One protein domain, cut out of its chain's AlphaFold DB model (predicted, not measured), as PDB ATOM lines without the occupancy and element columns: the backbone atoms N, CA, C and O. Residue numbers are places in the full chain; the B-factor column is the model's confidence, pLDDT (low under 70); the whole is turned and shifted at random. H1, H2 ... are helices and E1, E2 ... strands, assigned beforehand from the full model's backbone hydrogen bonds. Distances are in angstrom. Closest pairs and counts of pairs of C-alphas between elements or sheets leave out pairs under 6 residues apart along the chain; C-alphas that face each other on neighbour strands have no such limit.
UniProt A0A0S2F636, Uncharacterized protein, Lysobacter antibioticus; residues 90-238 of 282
ATOM      1  N   GLU A  90      76.023 -12.213  39.920       86.19
ATOM      2  CA  GLU A  90      75.008 -11.865  38.927       86.19
ATOM      3  C   GLU A  90      74.796 -13.020  37.948       86.19
ATOM      4  O   GLU A  90      75.578 -13.966  37.893       86.19
ATOM      5  N   GLU A  91      73.757 -12.928  37.118       81.12
ATOM      6  CA  GLU A  91      73.526 -13.916  36.058       81.12
ATOM      7  C   GLU A  91      74.704 -14.039  35.093       81.12
ATOM      8  O   GLU A  91      74.980 -15.146  34.657       81.12
ATOM      9  N   ARG A  92      75.432 -12.950  34.812       84.44
ATOM     10  CA  ARG A  92      76.613 -12.996  33.935       84.44
ATOM     11  C   ARG A  92      77.819 -13.711  34.549       84.44
ATOM     12  O   ARG A  92      78.594 -14.304  33.816       84.44
ATOM     13  N   GLY A  93      77.991 -13.644  35.869       89.06
ATOM     14  CA  GLY A  93      79.213 -14.112  36.517       89.06
ATOM     15  C   GLY A  93      79.391 -13.579  37.934       89.06
ATOM     16  O   GLY A  93      78.466 -13.053  38.559       89.06
ATOM     17  N   ILE A  94      80.618 -13.695  38.433       90.12
ATOM     18  CA  ILE A  94      81.039 -13.201  39.745       90.12
ATOM     19  C   ILE A  94      81.995 -12.025  39.559       90.12
ATOM     20  O   ILE A  94      83.028 -12.150  38.906       90.12
ATOM     21  N   ARG A  95      81.713 -10.889  40.198       86.75
ATOM     22  CA  ARG A  95      82.623  -9.740  40.206       86.75
ATOM     23  C   ARG A  95      83.689  -9.906  41.284       86.75
ATOM     24  O   ARG A  95      83.430  -9.717  42.464       86.75
ATOM     25  N   HIS A  96      84.924 -10.189  40.906       84.19
ATOM     26  CA  HIS A  96      86.046 -10.264  41.832       84.19
ATOM     27  C   HIS A  96      86.872  -8.964  41.850       84.19
ATOM     28  O   HIS A  96      87.189  -8.420  40.790       84.19
ATOM     29  N   PRO A  97      87.335  -8.483  43.024       77.19
ATOM     30  CA  PRO A  97      88.073  -7.222  43.113       77.19
ATOM     31  C   PRO A  97      89.346  -7.110  42.285       77.19
ATOM     32  O   PRO A  97      89.765  -6.013  41.928       77.19
ATOM     33  N   HIS A  98      89.986  -8.248  42.051       77.44
ATOM     34  CA  HIS A  98      91.289  -8.340  41.400       77.44
ATOM     35  C   HIS A  98      91.235  -8.985  40.015       77.44
ATOM     36  O   HIS A  98      92.150  -8.772  39.233       77.44
ATOM     37  N   PHE A  99      90.179  -9.752  39.727       76.88
ATOM     38  CA  PHE A  99      90.042 -10.526  38.485       76.88
ATOM     39  C   PHE A  99      88.953  -9.956  37.566       76.88
ATOM     40  O   PHE A  99      88.756 -10.455  36.469       76.88
ATOM     41  N   GLY A 100      88.245  -8.899  37.989       84.25
ATOM     42  CA  GLY A 100      87.136  -8.350  37.215       84.25
ATOM     43  C   GLY A 100      85.930  -9.286  37.238       84.25
ATOM     44  O   GLY A 100      85.588  -9.819  38.291       84.25
ATOM     45  N   TRP A 101      85.258  -9.442  36.103       88.69
ATOM     46  CA  TRP A 101      84.181 -10.420  35.955       88.69
ATOM     47  C   TRP A 101      84.774 -11.798  35.716       88.69
ATOM     48  O   TRP A 101      85.610 -11.934  34.838       88.69
ATOM     49  N   ILE A 102      84.351 -12.773  36.515       91.25
ATOM     50  CA  ILE A 102      84.635 -14.193  36.334       91.25
ATOM     51  C   ILE A 102      83.368 -14.828  35.777       91.25
ATOM     52  O   ILE A 102      82.324 -14.796  36.441       91.25
ATOM     53  N   ASP A 103      83.462 -15.401  34.586       92.56
ATOM     54  CA  ASP A 103      82.321 -15.999  33.908       92.56
ATOM     55  C   ASP A 103      81.956 -17.347  34.533       92.56
ATOM     56  O   ASP A 103      82.808 -18.122  34.973       92.56
ATOM     57  N   TRP A 104      80.658 -17.660  34.568       92.94
ATOM     58  CA  TRP A 104      80.189 -18.930  35.131       92.94
ATOM     59  C   TRP A 104      80.747 -20.150  34.394       92.94
ATOM     60  O   TRP A 104      80.968 -21.179  35.027       92.94
ATOM     61  N   GLN A 105      80.999 -20.031  33.089       91.56
ATOM     62  CA  GLN A 105      81.541 -21.100  32.240       91.56
ATOM     63  C   GLN A 105      82.932 -21.557  32.693       91.56
ATOM     64  O   GLN A 105      83.249 -22.747  32.629       91.56
ATOM     65  N   ASP A 106      83.725 -20.628  33.225       92.50
ATOM     66  CA  ASP A 106      85.093 -20.897  33.655       92.50
ATOM     67  C   ASP A 106      85.165 -21.435  35.082       92.50
ATOM     68  O   ASP A 106      86.180 -21.992  35.489       92.50
ATOM     69  N   ILE A 107      84.091 -21.328  35.862       94.38
ATOM     70  CA  ILE A 107      84.048 -21.876  37.217       94.38
ATOM     71  C   ILE A 107      83.804 -23.387  37.126       94.38
ATOM     72  O   ILE A 107      82.727 -23.832  36.745       94.38
ATOM     73  N   ILE A 108      84.775 -24.205  37.516       93.69
ATOM     74  CA  ILE A 108      84.647 -25.672  37.532       93.69
ATOM     75  C   ILE A 108      84.286 -26.226  38.912       93.69
ATOM     76  O   ILE A 108      83.829 -27.360  39.003       93.69
ATOM     77  N   GLY A 109      84.427 -25.427  39.970       93.62
ATOM     78  CA  GLY A 109      84.122 -25.831  41.341       93.62
ATOM     79  C   GLY A 109      83.852 -24.636  42.247       93.62
ATOM     80  O   GLY A 109      84.421 -23.558  42.063       93.62
ATOM     81  N   VAL A 110      82.976 -24.821  43.235       93.94
ATOM     82  CA  VAL A 110      82.678 -23.811  44.260       93.94
ATOM     83  C   VAL A 110      82.763 -24.474  45.627       93.94
ATOM     84  O   VAL A 110      82.120 -25.488  45.868       93.94
ATOM     85  N   HIS A 111      83.512 -23.870  46.545       92.12
ATOM     86  CA  HIS A 111      83.687 -24.353  47.907       92.12
ATOM     87  C   HIS A 111      83.466 -23.237  48.932       92.12
ATOM     88  O   HIS A 111      83.780 -22.066  48.705       92.12
ATOM     89  N   ARG A 112      82.931 -23.593  50.102       90.69
ATOM     90  CA  ARG A 112      82.755 -22.653  51.216       90.69
ATOM     91  C   ARG A 112      84.057 -22.539  51.996       90.69
ATOM     92  O   ARG A 112      84.425 -23.450  52.721       90.69
ATOM     93  N   HIS A 113      84.717 -21.394  51.903       85.44
ATOM     94  CA  HIS A 113      85.938 -21.137  52.652       85.44
ATOM     95  C   HIS A 113      85.673 -20.530  54.033       85.44
ATOM     96  O   HIS A 113      85.253 -19.375  54.137       85.44
ATOM     97  N   ALA A 114      85.926 -21.284  55.097       78.88
ATOM     98  CA  ALA A 114      85.924 -20.760  56.457       78.88
ATOM     99  C   ALA A 114      87.345 -20.818  57.026       78.88
ATOM    100  O   ALA A 114      87.879 -21.897  57.268       78.88
ATOM    101  N   LEU A 115      87.965 -19.659  57.267       68.81
ATOM    102  CA  LEU A 115      89.143 -19.610  58.133       68.81
ATOM    103  C   LEU A 115      88.708 -19.939  59.563       68.81
ATOM    104  O   LEU A 115      87.980 -19.174  60.197       68.81
ATOM    105  N   ASN A 116      89.173 -21.078  60.069       47.75
ATOM    106  CA  ASN A 116      89.049 -21.426  61.476       47.75
ATOM    107  C   ASN A 116      90.017 -20.541  62.282       47.75
ATOM    108  O   ASN A 116      91.212 -20.817  62.352       47.75
ATOM    109  N   GLY A 117      89.512 -19.445  62.853       51.38
ATOM    110  CA  GLY A 117      90.262 -18.537  63.724       51.38
ATOM    111  C   GLY A 117      89.375 -17.459  64.357       51.38
ATOM    112  O   GLY A 117      88.248 -17.243  63.920       51.38
ATOM    113  N   GLU A 118      89.891 -16.758  65.376       41.22
ATOM    114  CA  GLU A 118      89.193 -15.695  66.140       41.22
ATOM    115  C   GLU A 118      88.732 -14.483  65.303       41.22
ATOM    116  O   GLU A 118      88.016 -13.617  65.807       41.22
ATOM    117  N   TYR A 119      89.111 -14.404  64.025       42.75
ATOM    118  CA  TYR A 119      88.756 -13.288  63.156       42.75
ATOM    119  C   TYR A 119      87.548 -13.633  62.268       42.75
ATOM    120  O   TYR A 119      87.662 -14.485  61.384       42.75
ATOM    121  N   PRO A 120      86.409 -12.923  62.400       49.06
ATOM    122  CA  PRO A 120      85.219 -13.127  61.565       49.06
ATOM    123  C   PRO A 120      85.424 -12.746  60.086       49.06
ATOM    124  O   PRO A 120      84.509 -12.888  59.275       49.06
ATOM    125  N   GLU A 121      86.615 -12.260  59.725       53.66
ATOM    126  CA  GLU A 121      86.942 -11.684  58.418       53.66
ATOM    127  C   GLU A 121      87.304 -12.712  57.338       53.66
ATOM    128  O   GLU A 121      87.532 -12.360  56.183       53.66
ATOM    129  N   GLY A 122      87.337 -13.996  57.692       60.56
ATOM    130  CA  GLY A 122      87.838 -15.052  56.819       60.56
ATOM    131  C   GLY A 122      86.787 -15.941  56.154       60.56
ATOM    132  O   GLY A 122      87.124 -17.033  55.705       60.56
ATOM    133  N   ARG A 123      85.515 -15.522  56.117       78.06
ATOM    134  CA  ARG A 123      84.451 -16.266  55.424       78.06
ATOM    135  C   ARG A 123      84.353 -15.832  53.964       78.06
ATOM    136  O   ARG A 123      84.201 -14.644  53.664       78.06
ATOM    137  N   GLY A 124      84.408 -16.801  53.059       88.06
ATOM    138  CA  GLY A 124      84.399 -16.551  51.625       88.06
ATOM    139  C   GLY A 124      83.930 -17.733  50.787       88.06
ATOM    140  O   GLY A 124      83.561 -18.788  51.312       88.06
ATOM    141  N   LEU A 125      83.972 -17.548  49.472       90.88
ATOM    142  CA  LEU A 125      83.867 -18.630  48.497       90.88
ATOM    143  C   LEU A 125      85.239 -18.882  47.888       90.88
ATOM    144  O   LEU A 125      85.893 -17.949  47.429       90.88
ATOM    145  N   GLN A 126      85.664 -20.136  47.878       91.56
ATOM    146  CA  GLN A 126      86.751 -20.591  47.024       91.56
ATOM    147  C   GLN A 126      86.152 -21.032  45.694       91.56
ATOM    148  O   GLN A 126      85.211 -21.821  45.663       91.56
ATOM    149  N   LEU A 127      86.679 -20.486  44.610       92.62
ATOM    150  CA  LEU A 127      86.275 -20.769  43.244       92.62
ATOM    151  C   LEU A 127      87.425 -21.489  42.564       92.62
ATOM    152  O   LEU A 127      88.548 -20.987  42.586       92.62
ATOM    153  N   CYS A 128      87.149 -22.632  41.958       92.56
ATOM    154  CA  CYS A 128      88.087 -23.284  41.065       92.56
ATOM    155  C   CYS A 128      87.789 -22.827  39.642       92.56
ATOM    156  O   CYS A 128      86.665 -22.994  39.169       92.56
ATOM    157  N   LEU A 129      88.771 -22.210  38.996       92.00
ATOM    158  CA  LEU A 129      88.677 -21.646  37.659       92.00
ATOM    159  C   LEU A 129      89.427 -22.524  36.666       92.00
ATOM    160  O   LEU A 129      90.527 -22.999  36.952       92.00
ATOM    161  N   ARG A 130      88.845 -22.676  35.484       89.69
ATOM    162  CA  ARG A 130      89.508 -23.127  34.269       89.69
ATOM    163  C   ARG A 130      90.313 -21.965  33.704       89.69
ATOM    164  O   ARG A 130      89.794 -20.860  33.619       89.69
ATOM    165  N   ASP A 131      91.569 -22.225  33.354       86.00
ATOM    166  CA  ASP A 131      92.496 -21.231  32.803       86.00
ATOM    167  C   ASP A 131      92.469 -19.873  33.550       86.00
ATOM    168  O   ASP A 131      92.083 -18.834  33.004       86.00
ATOM    169  N   PRO A 132      92.896 -19.839  34.828       83.62
ATOM    170  CA  PRO A 132      92.867 -18.624  35.650       83.62
ATOM    171  C   PRO A 132      93.685 -17.456  35.061       83.62
ATOM    172  O   PRO A 132      93.552 -16.317  35.513       83.62
ATOM    173  N   ARG A 133      94.541 -17.719  34.064       80.50
ATOM    174  CA  ARG A 133      95.429 -16.731  33.440       80.50
ATOM    175  C   ARG A 133      94.676 -15.736  32.586       80.50
ATOM    176  O   ARG A 133      95.104 -14.588  32.521       80.50
ATOM    177  N   HIS A 134      93.547 -16.142  32.005       82.38
ATOM    178  CA  HIS A 134      92.673 -15.244  31.257       82.38
ATOM    179  C   HIS A 134      92.279 -14.004  32.082       82.38
ATOM    180  O   HIS A 134      92.169 -12.898  31.559       82.38
ATOM    181  N   TYR A 135      92.163 -14.174  33.401       81.12
ATOM    182  CA  TYR A 135      91.794 -13.123  34.347       81.12
ATOM    183  C   TYR A 135      92.988 -12.357  34.938       81.12
ATOM    184  O   TYR A 135      92.823 -11.306  35.562       81.12
ATOM    185  N   LEU A 136      94.203 -12.877  34.766       75.56
ATOM    186  CA  LEU A 136      95.452 -12.243  35.174       75.56
ATOM    187  C   LEU A 136      95.972 -11.396  34.009       75.56
ATOM    188  O   LEU A 136      96.908 -11.795  33.319       75.56
ATOM    189  N   GLY A 137      95.375 -10.220  33.796       65.75
ATOM    190  CA  GLY A 137      95.851  -9.266  32.784       65.75
ATOM    191  C   GLY A 137      97.350  -8.920  32.906       65.75
ATOM    192  O   GLY A 137      98.034  -9.294  33.867       65.75
ATOM    193  N   ASP A 138      97.874  -8.166  31.938       58.47
ATOM    194  CA  ASP A 138      99.318  -7.903  31.804       58.47
ATOM    195  C   ASP A 138      99.943  -7.101  32.967       58.47
ATOM    196  O   ASP A 138     101.125  -7.257  33.274       58.47
ATOM    197  N   ASP A 139      99.155  -6.299  33.687       50.56
ATOM    198  CA  ASP A 139      99.674  -5.189  34.505       50.56
ATOM    199  C   ASP A 139     100.002  -5.492  35.975       50.56
ATOM    200  O   ASP A 139     100.305  -4.586  36.759       50.56
ATOM    201  N   ALA A 140      99.964  -6.747  36.416       58.44
ATOM    202  CA  ALA A 140     100.013  -7.012  37.849       58.44
ATOM    203  C   ALA A 140     101.060  -8.033  38.270       58.44
ATOM    204  O   ALA A 140     100.740  -9.066  38.852       58.44
ATOM    205  N   LEU A 141     102.336  -7.680  38.095       60.41
ATOM    206  CA  LEU A 141     103.472  -8.409  38.681       60.41
ATOM    207  C   LEU A 141     103.279  -8.683  40.184       60.41
ATOM    208  O   LEU A 141     103.604  -9.763  40.669       60.41
ATOM    209  N   TRP A 142     102.685  -7.741  40.922       62.53
ATOM    210  CA  TRP A 142     102.378  -7.927  42.341       62.53
ATOM    211  C   TRP A 142     101.205  -8.894  42.584       62.53
ATOM    212  O   TRP A 142     101.210  -9.597  43.595       62.53
ATOM    213  N   MET A 143     100.214  -8.964  41.682       63.28
ATOM    214  CA  MET A 143      99.137  -9.961  41.764       63.28
ATOM    215  C   MET A 143      99.661 -11.339  41.381       63.28
ATOM    216  O   MET A 143      99.380 -12.288  42.102       63.28
ATOM    217  N   ARG A 144     100.508 -11.441  40.350       62.47
ATOM    218  CA  ARG A 144     101.216 -12.680  40.005       62.47
ATOM    219  C   ARG A 144     102.069 -13.174  41.170       62.47
ATOM    220  O   ARG A 144     102.007 -14.343  41.505       62.47
ATOM    221  N   ALA A 145     102.779 -12.292  41.875       62.06
ATOM    222  CA  ALA A 145     103.530 -12.675  43.073       62.06
ATOM    223  C   ALA A 145     102.621 -13.113  44.244       62.06
ATOM    224  O   ALA A 145     102.935 -14.061  44.959       62.06
ATOM    225  N   ARG A 146     101.478 -12.440  44.445       62.09
ATOM    226  CA  ARG A 146     100.514 -12.749  45.520       62.09
ATOM    227  C   ARG A 146      99.723 -14.033  45.261       62.09
ATOM    228  O   ARG A 146      99.356 -14.724  46.207       62.09
ATOM    229  N   PHE A 147      99.466 -14.328  43.996       67.38
ATOM    230  CA  PHE A 147      98.720 -15.483  43.515       67.38
ATOM    231  C   PHE A 147      99.620 -16.390  42.668       67.38
ATOM    232  O   PHE A 147      99.181 -16.927  41.658       67.38
ATOM    233  N   ALA A 148     100.882 -16.559  43.074       53.69
ATOM    234  CA  ALA A 148     101.911 -17.230  42.273       53.69
ATOM    235  C   ALA A 148     101.547 -18.653  41.835       53.69
ATOM    236  O   ALA A 148     102.029 -19.088  40.796       53.69
ATOM    237  N   ARG A 149     100.662 -19.341  42.572       58.69
ATOM    238  CA  ARG A 149     100.066 -20.617  42.140       58.69
ATOM    239  C   ARG A 149      99.253 -20.435  40.849       58.69
ATOM    240  O   ARG A 149      99.677 -20.906  39.810       58.69
ATOM    241  N   LEU A 150      98.276 -19.521  40.843       60.47
ATOM    242  CA  LEU A 150      97.456 -19.163  39.666       60.47
ATOM    243  C   LEU A 150      98.233 -18.671  38.432       60.47
ATOM    244  O   LEU A 150      97.647 -18.516  37.364       60.47
ATOM    245  N   SER A 151      99.517 -18.345  38.586       54.31
ATOM    246  CA  SER A 151     100.361 -17.770  37.533       54.31
ATOM    247  C   SER A 151     101.356 -18.771  36.938       54.31
ATOM    248  O   SER A 151     102.175 -18.369  36.111       54.31
ATOM    249  N   GLN A 152     101.338 -20.044  37.359       65.75
ATOM    250  CA  GLN A 152     102.254 -21.043  36.812       65.75
ATOM    251  C   GLN A 152     101.867 -21.414  35.371       65.75
ATOM    252  O   GLN A 152     100.686 -21.625  35.105       65.75
ATOM    253  N   PRO A 153     102.839 -21.516  34.442       58.75
ATOM    254  CA  PRO A 153     102.594 -21.757  33.018       58.75
ATOM    255  C   PRO A 153     102.059 -23.160  32.695       58.75
ATOM    256  O   PRO A 153     101.567 -23.379  31.586       58.75
ATOM    257  N   GLU A 154     102.062 -24.076  33.658       67.88
ATOM    258  CA  GLU A 154     101.581 -25.452  33.492       67.88
ATOM    259  C   GLU A 154     100.219 -25.703  34.163       67.88
ATOM    260  O   GLU A 154      99.513 -26.619  33.761       67.88
ATOM    261  N   GLU A 155      99.787 -24.851  35.104       72.81
ATOM    262  CA  GLU A 155      98.513 -25.039  35.814       72.81
ATOM    263  C   GLU A 155      97.318 -24.757  34.885       72.81
ATOM    264  O   GLU A 155      97.142 -23.626  34.414       72.81
ATOM    265  N   ARG A 156      96.495 -25.785  34.627       84.44
ATOM    266  CA  ARG A 156      95.228 -25.687  33.868       84.44
ATOM    267  C   ARG A 156      94.058 -25.185  34.714       84.44
ATOM    268  O   ARG A 156      93.108 -24.609  34.177       84.44
ATOM    269  N   TYR A 157      94.139 -25.385  36.027       88.12
ATOM    270  CA  TYR A 157      93.122 -24.982  36.992       88.12
ATOM    271  C   TYR A 157      93.722 -24.096  38.071       88.12
ATOM    272  O   TYR A 157      94.882 -24.249  38.436       88.12
ATOM    273  N   GLY A 158      92.915 -23.191  38.618       86.81
ATOM    274  CA  GLY A 158      93.364 -22.290  39.667       86.81
ATOM    275  C   GLY A 158      92.295 -21.972  40.695       86.81
ATOM    276  O   GLY A 158      91.131 -21.799  40.362       86.81
ATOM    277  N   THR A 159      92.690 -21.844  41.962       88.25
ATOM    278  CA  THR A 159      91.776 -21.457  43.045       88.25
ATOM    279  C   THR A 159      91.819 -19.962  43.369       88.25
ATOM    280  O   THR A 159      92.848 -19.429  43.789       88.25
ATOM    281  N   VAL A 160      90.669 -19.296  43.283       87.31
ATOM    282  CA  VAL A 160      90.465 -17.899  43.685       87.31
ATOM    283  C   VAL A 160      89.618 -17.831  44.954       87.31
ATOM    284  O   VAL A 160      88.609 -18.517  45.076       87.31
ATOM    285  N   LEU A 161      90.006 -16.980  45.908       86.94
ATOM    286  CA  LEU A 161      89.230 -16.725  47.123       86.94
ATOM    287  C   LEU A 161      88.463 -15.406  47.013       86.94
ATOM    288  O   LEU A 161      89.062 -14.331  47.010       86.94
ATOM    289  N   LEU A 162      87.139 -15.495  47.046       86.75
ATOM    290  CA  LEU A 162      86.237 -14.361  47.147       86.75
ATOM    291  C   LEU A 162      85.828 -14.118  48.604       86.75
ATOM    292  O   LEU A 162      85.047 -14.873  49.186       86.75
ATOM    293  N   LEU A 163      86.328 -13.030  49.190       85.00
ATOM    294  CA  LEU A 163      85.919 -12.590  50.524       85.00
ATOM    295  C   LEU A 163      84.548 -11.911  50.465       85.00
ATOM    296  O   LEU A 163      84.368 -10.931  49.744       85.00
ATOM    297  N   LEU A 164      83.596 -12.401  51.260       82.19
ATOM    298  CA  LEU A 164      82.204 -11.929  51.232       82.19
ATOM    299  C   LEU A 164      81.909 -10.845  52.274       82.19
ATOM    300  O   LEU A 164      80.964 -10.071  52.123       82.19
ATOM    301  N   GLN A 165      82.727 -10.761  53.328       75.69
ATOM    302  CA  GLN A 165      82.529  -9.813  54.425       75.69
ATOM    303  C   GLN A 165      82.420  -8.345  53.962       75.69
ATOM    304  O   GLN A 165      81.516  -7.662  54.465       75.69
ATOM    305  N   PRO A 166      83.255  -7.848  53.016       72.12
ATOM    306  CA  PRO A 166      83.138  -6.475  52.521       72.12
ATOM    307  C   PRO A 166      81.768  -6.167  51.907       72.12
ATOM    308  O   PRO A 166      81.288  -5.053  52.062       72.12
ATOM    309  N   TYR A 167      81.122  -7.169  51.307       73.56
ATOM    310  CA  TYR A 167      79.828  -7.060  50.622       73.56
ATOM    311  C   TYR A 167      78.630  -7.362  51.525       73.56
ATOM    312  O   TYR A 167      77.481  -7.265  51.116       73.56
ATOM    313  N   GLY A 168      78.882  -7.794  52.760       72.19
ATOM    314  CA  GLY A 168      77.834  -8.142  53.714       72.19
ATOM    315  C   GLY A 168      76.991  -9.374  53.381       72.19
ATOM    316  O   GLY A 168      75.998  -9.631  54.066       72.19
ATOM    317  N   ILE A 169      77.423 -10.167  52.404       76.25
ATOM    318  CA  ILE A 169      76.742 -11.385  51.969       76.25
ATOM    319  C   ILE A 169      77.106 -12.535  52.917       76.25
ATOM    320  O   ILE A 169      78.248 -12.650  53.366       76.25
ATOM    321  N   ASP A 170      76.118 -13.369  53.253       82.12
ATOM    322  CA  ASP A 170      76.367 -14.564  54.061       82.12
ATOM    323  C   ASP A 170      76.991 -15.652  53.185       82.12
ATOM    324  O   ASP A 170      76.662 -15.792  52.009       82.12
ATOM    325  N   GLN A 171      77.907 -16.420  53.765       86.56
ATOM    326  CA  GLN A 171      78.645 -17.444  53.041       86.56
ATOM    327  C   GLN A 171      77.758 -18.565  52.503       86.56
ATOM    328  O   GLN A 171      77.985 -19.041  51.392       86.56
ATOM    329  N   TYR A 172      76.774 -19.001  53.287       83.62
ATOM    330  CA  TYR A 172      75.855 -20.050  52.878       83.62
ATOM    331  C   TYR A 172      74.964 -19.559  51.737       83.62
ATOM    332  O   TYR A 172      74.871 -20.227  50.709       83.62
ATOM    333  N   ASP A 173      74.393 -18.362  51.878       82.94
ATOM    334  CA  ASP A 173      73.561 -17.747  50.839       82.94
ATOM    335  C   ASP A 173      74.337 -17.553  49.527       82.94
ATOM    336  O   ASP A 173      73.848 -17.911  48.454       82.94
ATOM    337  N   ALA A 174      75.568 -17.036  49.609       87.06
ATOM    338  CA  ALA A 174      76.434 -16.846  48.447       87.06
ATOM    339  C   ALA A 174      76.761 -18.174  47.756       87.06
ATOM    340  O   ALA A 174      76.740 -18.252  46.532       87.06
ATOM    341  N   TYR A 175      77.042 -19.222  48.535       88.69
ATOM    342  CA  TYR A 175      77.339 -20.555  48.018       88.69
ATOM    343  C   TYR A 175      76.144 -21.159  47.279       88.69
ATOM    344  O   TYR A 175      76.284 -21.610  46.145       88.69
ATOM    345  N   VAL A 176      74.957 -21.122  47.893       85.06
ATOM    346  CA  VAL A 176      73.726 -21.631  47.275       85.06
ATOM    347  C   VAL A 176      73.412 -20.860  45.995       85.06
ATOM    348  O   VAL A 176      73.100 -21.474  44.975       85.06
ATOM    349  N   LEU A 177      73.538 -19.530  46.015       86.81
ATOM    350  CA  LEU A 177      73.324 -18.700  44.833       86.81
ATOM    351  C   LEU A 177      74.321 -19.025  43.714       86.81
ATOM    352  O   LEU A 177      73.905 -19.193  42.568       86.81
ATOM    353  N   ALA A 178      75.607 -19.163  44.044       90.88
ATOM    354  CA  ALA A 178      76.647 -19.508  43.081       90.88
ATOM    355  C   ALA A 178      76.401 -20.881  42.441       90.88
ATOM    356  O   ALA A 178      76.471 -20.999  41.223       90.88
ATOM    357  N   LEU A 179      76.031 -21.898  43.229       89.81
ATOM    358  CA  LEU A 179      75.674 -23.215  42.695       89.81
ATOM    359  C   LEU A 179      74.453 -23.157  41.774       89.81
ATOM    360  O   LEU A 179      74.466 -23.743  40.693       89.81
ATOM    361  N   MET A 180      73.393 -22.453  42.186       86.00
ATOM    362  CA  MET A 180      72.182 -22.319  41.369       86.00
ATOM    363  C   MET A 180      72.472 -21.646  40.025       86.00
ATOM    364  O   MET A 180      71.964 -22.094  39.001       86.00
ATOM    365  N   LEU A 181      73.280 -20.584  40.023       87.38
ATOM    366  CA  LEU A 181      73.664 -19.880  38.802       87.38
ATOM    367  C   LEU A 181      74.577 -20.729  37.929       87.38
ATOM    368  O   LEU A 181      74.323 -20.861  36.734       87.38
ATOM    369  N   ARG A 182      75.573 -21.382  38.529       90.00
ATOM    370  CA  ARG A 182      76.517 -22.215  37.792       90.00
ATOM    371  C   ARG A 182      75.847 -23.385  37.071       90.00
ATOM    372  O   ARG A 182      76.237 -23.713  35.954       90.00
ATOM    373  N   ARG A 183      74.812 -23.982  37.666       87.00
ATOM    374  CA  ARG A 183      74.032 -25.077  37.060       87.00
ATOM    375  C   ARG A 183      73.265 -24.679  35.792       87.00
ATOM    376  O   ARG A 183      72.836 -25.567  35.064       87.00
ATOM    377  N   LYS A 184      73.080 -23.381  35.514       85.69
ATOM    378  CA  LYS A 184      72.451 -22.913  34.261       85.69
ATOM    379  C   LYS A 184      73.357 -23.101  33.036       85.69
ATOM    380  O   LYS A 184      72.868 -23.059  31.911       85.69
ATOM    381  N   TYR A 185      74.655 -23.287  33.257       86.94
ATOM    382  CA  TYR A 185      75.686 -23.375  32.229       86.94
ATOM    383  C   TYR A 185      76.028 -24.839  31.940       86.94
ATOM    384  O   TYR A 185      76.116 -25.650  32.864       86.94
ATOM    385  N   GLN A 186      76.179 -25.183  30.658       83.38
ATOM    386  CA  GLN A 186      76.335 -26.572  30.199       83.38
ATOM    387  C   GLN A 186      77.743 -27.126  30.440       83.38
ATOM    388  O   GLN A 186      77.957 -28.335  30.405       83.38
ATOM    389  N   GLU A 187      78.708 -26.246  30.684       86.81
ATOM    390  CA  GLU A 187      80.107 -26.583  30.855       86.81
ATOM    391  C   GLU A 187      80.290 -27.526  32.057       86.81
ATOM    392  O   GLU A 187      79.675 -27.300  33.107       86.81
ATOM    393  N   PRO A 188      81.170 -28.543  31.954       87.56
ATOM    394  CA  PRO A 188      81.450 -29.471  33.043       87.56
ATOM    395  C   PRO A 188      81.786 -28.756  34.357       87.56
ATOM    396  O   PRO A 188      82.604 -27.836  34.395       87.56
ATOM    397  N   PHE A 189      81.128 -29.191  35.427       90.44
ATOM    398  CA  PHE A 189      81.194 -28.623  36.774       90.44
ATOM    399  C   PHE A 189      81.384 -29.754  37.786       90.44
ATOM    400  O   PHE A 189      80.896 -30.856  37.542       90.44
ATOM    401  N   ILE A 190      82.019 -29.496  38.925       91.38
ATOM    402  CA  ILE A 190      82.194 -30.436  40.040       91.38
ATOM    403  C   ILE A 190      81.523 -29.806  41.269       91.38
ATOM    404  O   ILE A 190      81.985 -28.790  41.790       91.38
ATOM    405  N   GLU A 191      80.384 -30.356  41.708       86.94
ATOM    406  CA  GLU A 191      79.575 -29.724  42.770       86.94
ATOM    407  C   GLU A 191      80.210 -29.844  44.157       86.94
ATOM    408  O   GLU A 191      80.073 -28.954  44.996       86.94
ATOM    409  N   ASP A 192      80.897 -30.956  44.376       87.50
ATOM    410  CA  ASP A 192      81.584 -31.370  45.593       87.50
ATOM    411  C   ASP A 192      83.085 -31.068  45.543       87.50
ATOM    412  O   ASP A 192      83.861 -31.614  46.327       87.50
ATOM    413  N   TRP A 193      83.492 -30.157  44.655       93.19
ATOM    414  CA  TRP A 193      84.879 -29.741  44.545       93.19
ATOM    415  C   TRP A 193      85.428 -29.239  45.887       93.19
ATOM    416  O   TRP A 193      84.801 -28.432  46.591       93.19
ATOM    417  N   THR A 194      86.640 -29.679  46.218       88.31
ATOM    418  CA  THR A 194      87.394 -29.192  47.373       88.31
ATOM    419  C   THR A 194      88.753 -28.644  46.938       88.31
ATOM    420  O   THR A 194      89.321 -29.111  45.952       88.31
ATOM    421  N   PRO A 195      89.319 -27.668  47.673       86.12
ATOM    422  CA  PRO A 195      90.647 -27.126  47.374       86.12
ATOM    423  C   PRO A 195      91.786 -28.151  47.433       86.12
ATOM    424  O   PRO A 195      92.865 -27.868  46.919       86.12
ATOM    425  N   ASP A 196      91.554 -29.294  48.081       86.06
ATOM    426  CA  ASP A 196      92.534 -30.371  48.232       86.06
ATOM    427  C   ASP A 196      92.530 -31.341  47.039       86.06
ATOM    428  O   ASP A 196      93.434 -32.168  46.938       86.06
ATOM    429  N   MET A 197      91.550 -31.231  46.129       88.81
ATOM    430  CA  MET A 197      91.518 -32.028  44.903       88.81
ATOM    431  C   MET A 197      92.709 -31.697  44.004       88.81
ATOM    432  O   MET A 197      92.993 -30.536  43.694       88.81
ATOM    433  N   THR A 198      93.378 -32.745  43.548       89.31
ATOM    434  CA  THR A 198      94.488 -32.671  42.601       89.31
ATOM    435  C   THR A 198      93.993 -32.384  41.184       89.31
ATOM    436  O   THR A 198      92.851 -32.667  40.823       89.31
ATOM    437  N   GLU A 199      94.871 -31.858  40.329       87.50
ATOM    438  CA  GLU A 199      94.550 -31.601  38.918       87.50
ATOM    439  C   GLU A 199      94.104 -32.871  38.172       87.50
ATOM    440  O   GLU A 199      93.193 -32.818  37.346       87.50
ATOM    441  N   THR A 200      94.694 -34.021  38.499       89.06
ATOM    442  CA  THR A 200      94.326 -35.319  37.921       89.06
ATOM    443  C   THR A 200      92.921 -35.763  38.318       89.06
ATOM    444  O   THR A 200      92.183 -36.242  37.459       89.06
ATOM    445  N   GLU A 201      92.535 -35.562  39.582       90.69
ATOM    446  CA  GLU A 201      91.181 -35.862  40.075       90.69
ATOM    447  C   GLU A 201      90.150 -34.932  39.425       90.69
ATOM    448  O   GLU A 201      89.094 -35.381  38.978       90.69
ATOM    449  N   ILE A 202      90.476 -33.640  39.295       90.50
ATOM    450  CA  ILE A 202      89.629 -32.673  38.587       90.50
ATOM    451  C   ILE A 202      89.416 -33.124  37.133       90.50
ATOM    452  O   ILE A 202      88.278 -33.188  36.670       90.50
ATOM    453  N   ASP A 203      90.484 -33.481  36.416       90.56
ATOM    454  CA  ASP A 203      90.396 -33.953  35.030       90.56
ATOM    455  C   ASP A 203      89.538 -35.217  34.882       90.56
ATOM    456  O   ASP A 203      88.860 -35.383  33.866       90.56
ATOM    457  N   GLU A 204      89.606 -36.136  35.843       89.19
ATOM    458  CA  GLU A 204      88.811 -37.367  35.858       89.19
ATOM    459  C   GLU A 204      87.323 -37.059  36.044       89.19
ATOM    460  O   GLU A 204      86.517 -37.413  35.180       89.19
ATOM    461  N   HIS A 205      86.973 -36.272  37.065       88.31
ATOM    462  CA  HIS A 205      85.596 -35.835  37.304       88.31
ATOM    463  C   HIS A 205      84.996 -35.089  36.105       88.31
ATOM    464  O   HIS A 205      83.845 -35.329  35.720       88.31
ATOM    465  N   LEU A 206      85.760 -34.179  35.490       88.38
ATOM    466  CA  LEU A 206      85.288 -33.438  34.321       88.38
ATOM    467  C   LEU A 206      85.096 -34.367  33.111       88.38
ATOM    468  O   LEU A 206      84.116 -34.200  32.379       88.38
ATOM    469  N   ARG A 207      85.969 -35.367  32.903       86.06
ATOM    470  CA  ARG A 207      85.826 -36.364  31.823       86.06
ATOM    471  C   ARG A 207      84.591 -37.245  32.005       86.06
ATOM    472  O   ARG A 207      83.823 -37.397  31.056       86.06
ATOM    473  N   GLU A 208      84.356 -37.765  33.207       82.88
ATOM    474  CA  GLU A 208      83.188 -38.604  33.519       82.88
ATOM    475  C   GLU A 208      81.856 -37.867  33.297       82.88
ATOM    476  O   GLU A 208      80.899 -38.423  32.744       82.88
ATOM    477  N   ARG A 209      81.793 -36.579  33.661       73.12
ATOM    478  CA  ARG A 209      80.596 -35.745  33.444       73.12
ATOM    479  C   ARG A 209      80.381 -35.356  31.989       73.12
ATOM    480  O   ARG A 209      79.239 -35.302  31.541       73.12
ATOM    481  N   SER A 210      81.459 -35.132  31.243       66.94
ATOM    482  CA  SER A 210      81.382 -34.826  29.808       66.94
ATOM    483  C   SER A 210      80.762 -35.978  29.005       66.94
ATOM    484  O   SER A 210      80.103 -35.737  27.999       66.94
ATOM    485  N   GLY A 211      80.939 -37.225  29.462       58.44
ATOM    486  CA  GLY A 211      80.397 -38.423  28.816       58.44
ATOM    487  C   GLY A 211      78.969 -38.816  29.218       58.44
ATOM    488  O   GLY A 211      78.417 -39.726  28.605       58.44
ATOM    489  N   SER A 212      78.363 -38.175  30.227       51.44
ATOM    490  CA  SER A 212      77.124 -38.663  30.863       51.44
ATOM    491  C   SER A 212      75.965 -37.664  30.943       51.44
ATOM    492  O   SER A 212      74.923 -38.029  31.478       51.44
ATOM    493  N   LEU A 213      76.097 -36.441  30.415       52.69
ATOM    494  CA  LEU A 213      75.131 -35.344  30.599       52.69
ATOM    495  C   LEU A 213      73.667 -35.715  30.256       52.69
ATOM    496  O   LEU A 213      73.305 -35.776  29.079       52.69
ATOM    497  N   PRO A 214      72.770 -35.844  31.257       48.81
ATOM    498  CA  PRO A 214      71.349 -35.610  31.059       48.81
ATOM    499  C   PRO A 214      71.123 -34.091  30.991       48.81
ATOM    500  O   PRO A 214      71.802 -33.321  31.674       48.81
ATOM    501  N   ALA A 215      70.155 -33.647  30.187       48.03
ATOM    502  CA  ALA A 215      69.778 -32.237  30.109       48.03
ATOM    503  C   ALA A 215      69.455 -31.678  31.513       48.03
ATOM    504  O   ALA A 215      68.773 -32.357  32.289       48.03
ATOM    505  N   PRO A 216      69.915 -30.458  31.858       52.41
ATOM    506  CA  PRO A 216      69.656 -29.885  33.169       52.41
ATOM    507  C   PRO A 216      68.145 -29.759  33.370       52.41
ATOM    508  O   PRO A 216      67.445 -29.162  32.549       52.41
ATOM    509  N   SER A 217      67.630 -30.321  34.464       51.09
ATOM    510  CA  SER A 217      66.262 -30.060  34.895       51.09
ATOM    511  C   SER A 217      66.161 -28.574  35.236       51.09
ATOM    512  O   SER A 217      66.671 -28.101  36.252       51.09
ATOM    513  N   ALA A 218      65.561 -27.810  34.324       52.03
ATOM    514  CA  ALA A 218      65.332 -26.390  34.505       52.03
ATOM    515  C   ALA A 218      64.498 -26.180  35.776       52.03
ATOM    516  O   ALA A 218      63.310 -26.496  35.820       52.03
ATOM    517  N   LEU A 219      65.125 -25.644  36.824       55.56
ATOM    518  CA  LEU A 219      64.388 -25.020  37.916       55.56
ATOM    519  C   LEU A 219      63.490 -23.928  37.299       55.56
ATOM    520  O   LEU A 219      63.988 -23.156  36.472       55.56
ATOM    521  N   PRO A 220      62.193 -23.847  37.653       58.09
ATOM    522  CA  PRO A 220      61.291 -22.846  37.091       58.09
ATOM    523  C   PRO A 220      61.873 -21.438  37.272       58.09
ATOM    524  O   PRO A 220      62.232 -21.049  38.385       58.09
ATOM    525  N   ALA A 221      61.972 -20.666  36.187       58.91
ATOM    526  CA  ALA A 221      62.574 -19.328  36.191       58.91
ATOM    527  C   ALA A 221      61.919 -18.358  37.204       58.91
ATOM    528  O   ALA A 221      62.573 -17.433  37.693       58.91
ATOM    529  N   ASP A 222      60.657 -18.604  37.567       62.22
ATOM    530  CA  ASP A 222      59.916 -17.817  38.557       62.22
ATOM    531  C   ASP A 222      60.404 -18.042  40.000       62.22
ATOM    532  O   ASP A 222      60.483 -17.084  40.772       62.22
ATOM    533  N   ASP A 223      60.841 -19.260  40.350       71.50
ATOM    534  CA  ASP A 223      61.432 -19.565  41.668       71.50
ATOM    535  C   ASP A 223      62.798 -18.858  41.822       71.50
ATOM    536  O   ASP A 223      63.180 -18.391  42.895       71.50
ATOM    537  N   TYR A 224      63.520 -18.659  40.711       61.72
ATOM    538  CA  TYR A 224      64.801 -17.949  40.705       61.72
ATOM    539  C   TYR A 224      64.663 -16.453  41.023       61.72
ATOM    540  O   TYR A 224      65.360 -15.952  41.910       61.72
ATOM    541  N   ARG A 225      63.762 -15.730  40.338       70.56
ATOM    542  CA  ARG A 225      63.563 -14.289  40.593       70.56
ATOM    543  C   ARG A 225      63.110 -14.037  42.027       70.56
ATOM    544  O   ARG A 225      63.622 -13.120  42.668       70.56
ATOM    545  N   GLN A 226      62.218 -14.880  42.545       76.94
ATOM    546  CA  GLN A 226      61.756 -14.790  43.928       76.94
ATOM    547  C   GLN A 226      62.889 -15.031  44.932       76.94
ATOM    548  O   GLN A 226      63.033 -14.264  45.884       76.94
ATOM    549  N   ARG A 227      63.751 -16.032  44.707       70.19
ATOM    550  CA  ARG A 227      64.917 -16.275  45.575       70.19
ATOM    551  C   ARG A 227      65.934 -15.140  45.520       70.19
ATOM    552  O   ARG A 227      66.453 -14.758  46.566       70.19
ATOM    553  N   LEU A 228      66.197 -14.574  44.342       71.06
ATOM    554  CA  LEU A 228      67.119 -13.446  44.197       71.06
ATOM    555  C   LEU A 228      66.598 -12.205  44.941       71.06
ATOM    556  O   LEU A 228      67.344 -11.583  45.694       71.06
ATOM    557  N   GLN A 229      65.305 -11.898  44.801       78.50
ATOM    558  CA  GLN A 229      64.654 -10.807  45.534       78.50
ATOM    559  C   GLN A 229      64.660 -11.050  47.050       78.50
ATOM    560  O   GLN A 229      64.954 -10.136  47.817       78.50
ATOM    561  N   ALA A 230      64.407 -12.285  47.496       73.69
ATOM    562  CA  ALA A 230      64.463 -12.640  48.912       73.69
ATOM    563  C   ALA A 230      65.878 -12.491  49.497       73.69
ATOM    564  O   ALA A 230      66.037 -12.052  50.636       73.69
ATOM    565  N   LEU A 231      66.917 -12.830  48.728       71.31
ATOM    566  CA  LEU A 231      68.309 -12.629  49.132       71.31
ATOM    567  C   LEU A 231      68.681 -11.144  49.183       71.31
ATOM    568  O   LEU A 231      69.313 -10.724  50.151       71.31
ATOM    569  N   ALA A 232      68.247 -10.350  48.199       68.94
ATOM    570  CA  ALA A 232      68.445  -8.902  48.192       68.94
ATOM    571  C   ALA A 232      67.789  -8.240  49.418       68.94
ATOM    572  O   ALA A 232      68.457  -7.519  50.158       68.94
ATOM    573  N   ALA A 233      66.535  -8.590  49.723       71.25
ATOM    574  CA  ALA A 233      65.830  -8.090  50.906       71.25
ATOM    575  C   ALA A 233      66.550  -8.459  52.219       71.25
ATOM    576  O   ALA A 233      66.738  -7.621  53.100       71.25
ATOM    577  N   ARG A 234      67.044  -9.700  52.340       71.00
ATOM    578  CA  ARG A 234      67.830 -10.132  53.513       71.00
ATOM    579  C   ARG A 234      69.177  -9.418  53.633       71.00
ATOM    580  O   ARG A 234      69.694  -9.301  54.749       71.00
ATOM    581  N   ALA A 235      69.786  -9.017  52.519       60.84
ATOM    582  CA  ALA A 235      71.027  -8.250  52.517       60.84
ATOM    583  C   ALA A 235      70.784  -6.813  53.008       60.84
ATOM    584  O   ALA A 235      71.538  -6.336  53.858       60.84
ATOM    585  N   GLU A 236      69.690  -6.180  52.573       67.19
ATOM    586  CA  GLU A 236      69.257  -4.864  53.068       67.19
ATOM    587  C   GLU A 236      68.935  -4.875  54.567       67.19
ATOM    588  O   GLU A 236      69.332  -3.977  55.310       67.19
ATOM    589  N   ASP A 237      68.259  -5.908  55.067       71.38
ATOM    590  CA  ASP A 237      67.982  -6.003  56.504       71.38
ATOM    591  C   ASP A 237      69.271  -6.136  57.325       71.38
ATOM    592  O   ASP A 237      69.409  -5.551  58.406       71.38
ATOM    593  N   ARG A 238      70.263  -6.864  56.799       68.00
ATOM    594  CA  ARG A 238      71.576  -6.997  57.435       68.00
ATOM    595  C   ARG A 238      72.398  -5.716  57.378       68.00
ATOM    596  O   ARG A 238      73.087  -5.438  58.362       68.00
TER     597      ARG A 238
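Overview. This is residues 90 to 238 of the 282 residues of an uncharacterized protein of Lysobacter antibioticus (UniProt A0A0S2F636). A small, twisted sheet of three strands, E3, E4 and E5, has the helix H3 packed along one face, with the longest helix, H5, beyond H3 at one end of the model. In the short hairpin E1 and E2, strand E1 is the one near H3, while H4 grazes the sheet and H2 lies far out at the opposite end from H5. The 149 printed residues hold five named helices and five named strands in the order E1 E2 E3 E4 H1 H2 E5 H3 H4 H5; the larger sheet, E3 E4 E5, is antiparallel, and the class is mixed, helices and strands. The whole is compact, with a radius of gyration of the C-alphas of 16.1 A and spans of 43 by 42 by 30 A.

Arrangement. In the sheet, E3, residues 107 to 114, and E4, residues 123 to 130, are an antiparallel hairpin, with N 111 and O 126 within hydrogen-bond range at 2.8 A. E5, residues 157 to 163, is antiparallel to E4, with N 127 and O 160 at 2.8 A. The sheet is only just strongly twisted, its C-alphas lying up to 4.3 A off the best plane. H3, residues 171 to 182, is over E3 and E4 at a height over the sheet of 9.4 A and runs along the strands, at 5 degrees to E3 on the local plane; H3 and the sheet E3 E4 E5 are two layers, a helix on one face of a sheet. The closest C-alphas of E4 and H3 are those of Gly 124 and Gln 171, 6.0 A apart. H5, residues 221 to 238, is close to H3 but not clearly touching, at a shallow tilt of 24 degrees, opposite ways; the closest C-alphas, of Asp 173 and Leu 231, are 7.5 A apart. The hairpin of E1, residues 93 to 96, and E2, residues 100 to 103, is antiparallel, with N 96 and O 100 at 2.7 A; E1 and H3 are near each other. H1, residues 132 to 135, and H4, residues 199 to 210, each only graze the sheet, and H2, residues 141 to 146, is not on it. Every O i to N i+4 pair is within hydrogen-bond range in H2, H3, H4 and H5; H1 is too short for such a pair.

Along the chain. E1 begins at C-alpha 93 (79.213, -14.112, 36.517). E3 spans 19.4 A, E4 22.8 A and E5 19.7 A; H3 spans 16.1 A and H4 16.3 A. H5 spans 26.2 A and ends at C-alpha 238 (71.576, -6.997, 57.435).

Size, cuts and confidence. The two C-alphas farthest apart, of Glu 154 and Asp 237, are 45.1 A apart. The printed part has no cut, and its one long link is that from H3 to H4, 16 residues. The mean pLDDT of the printed part is 76.8, with 44 residues under 70, among them 137 to 154 and 210 to 222.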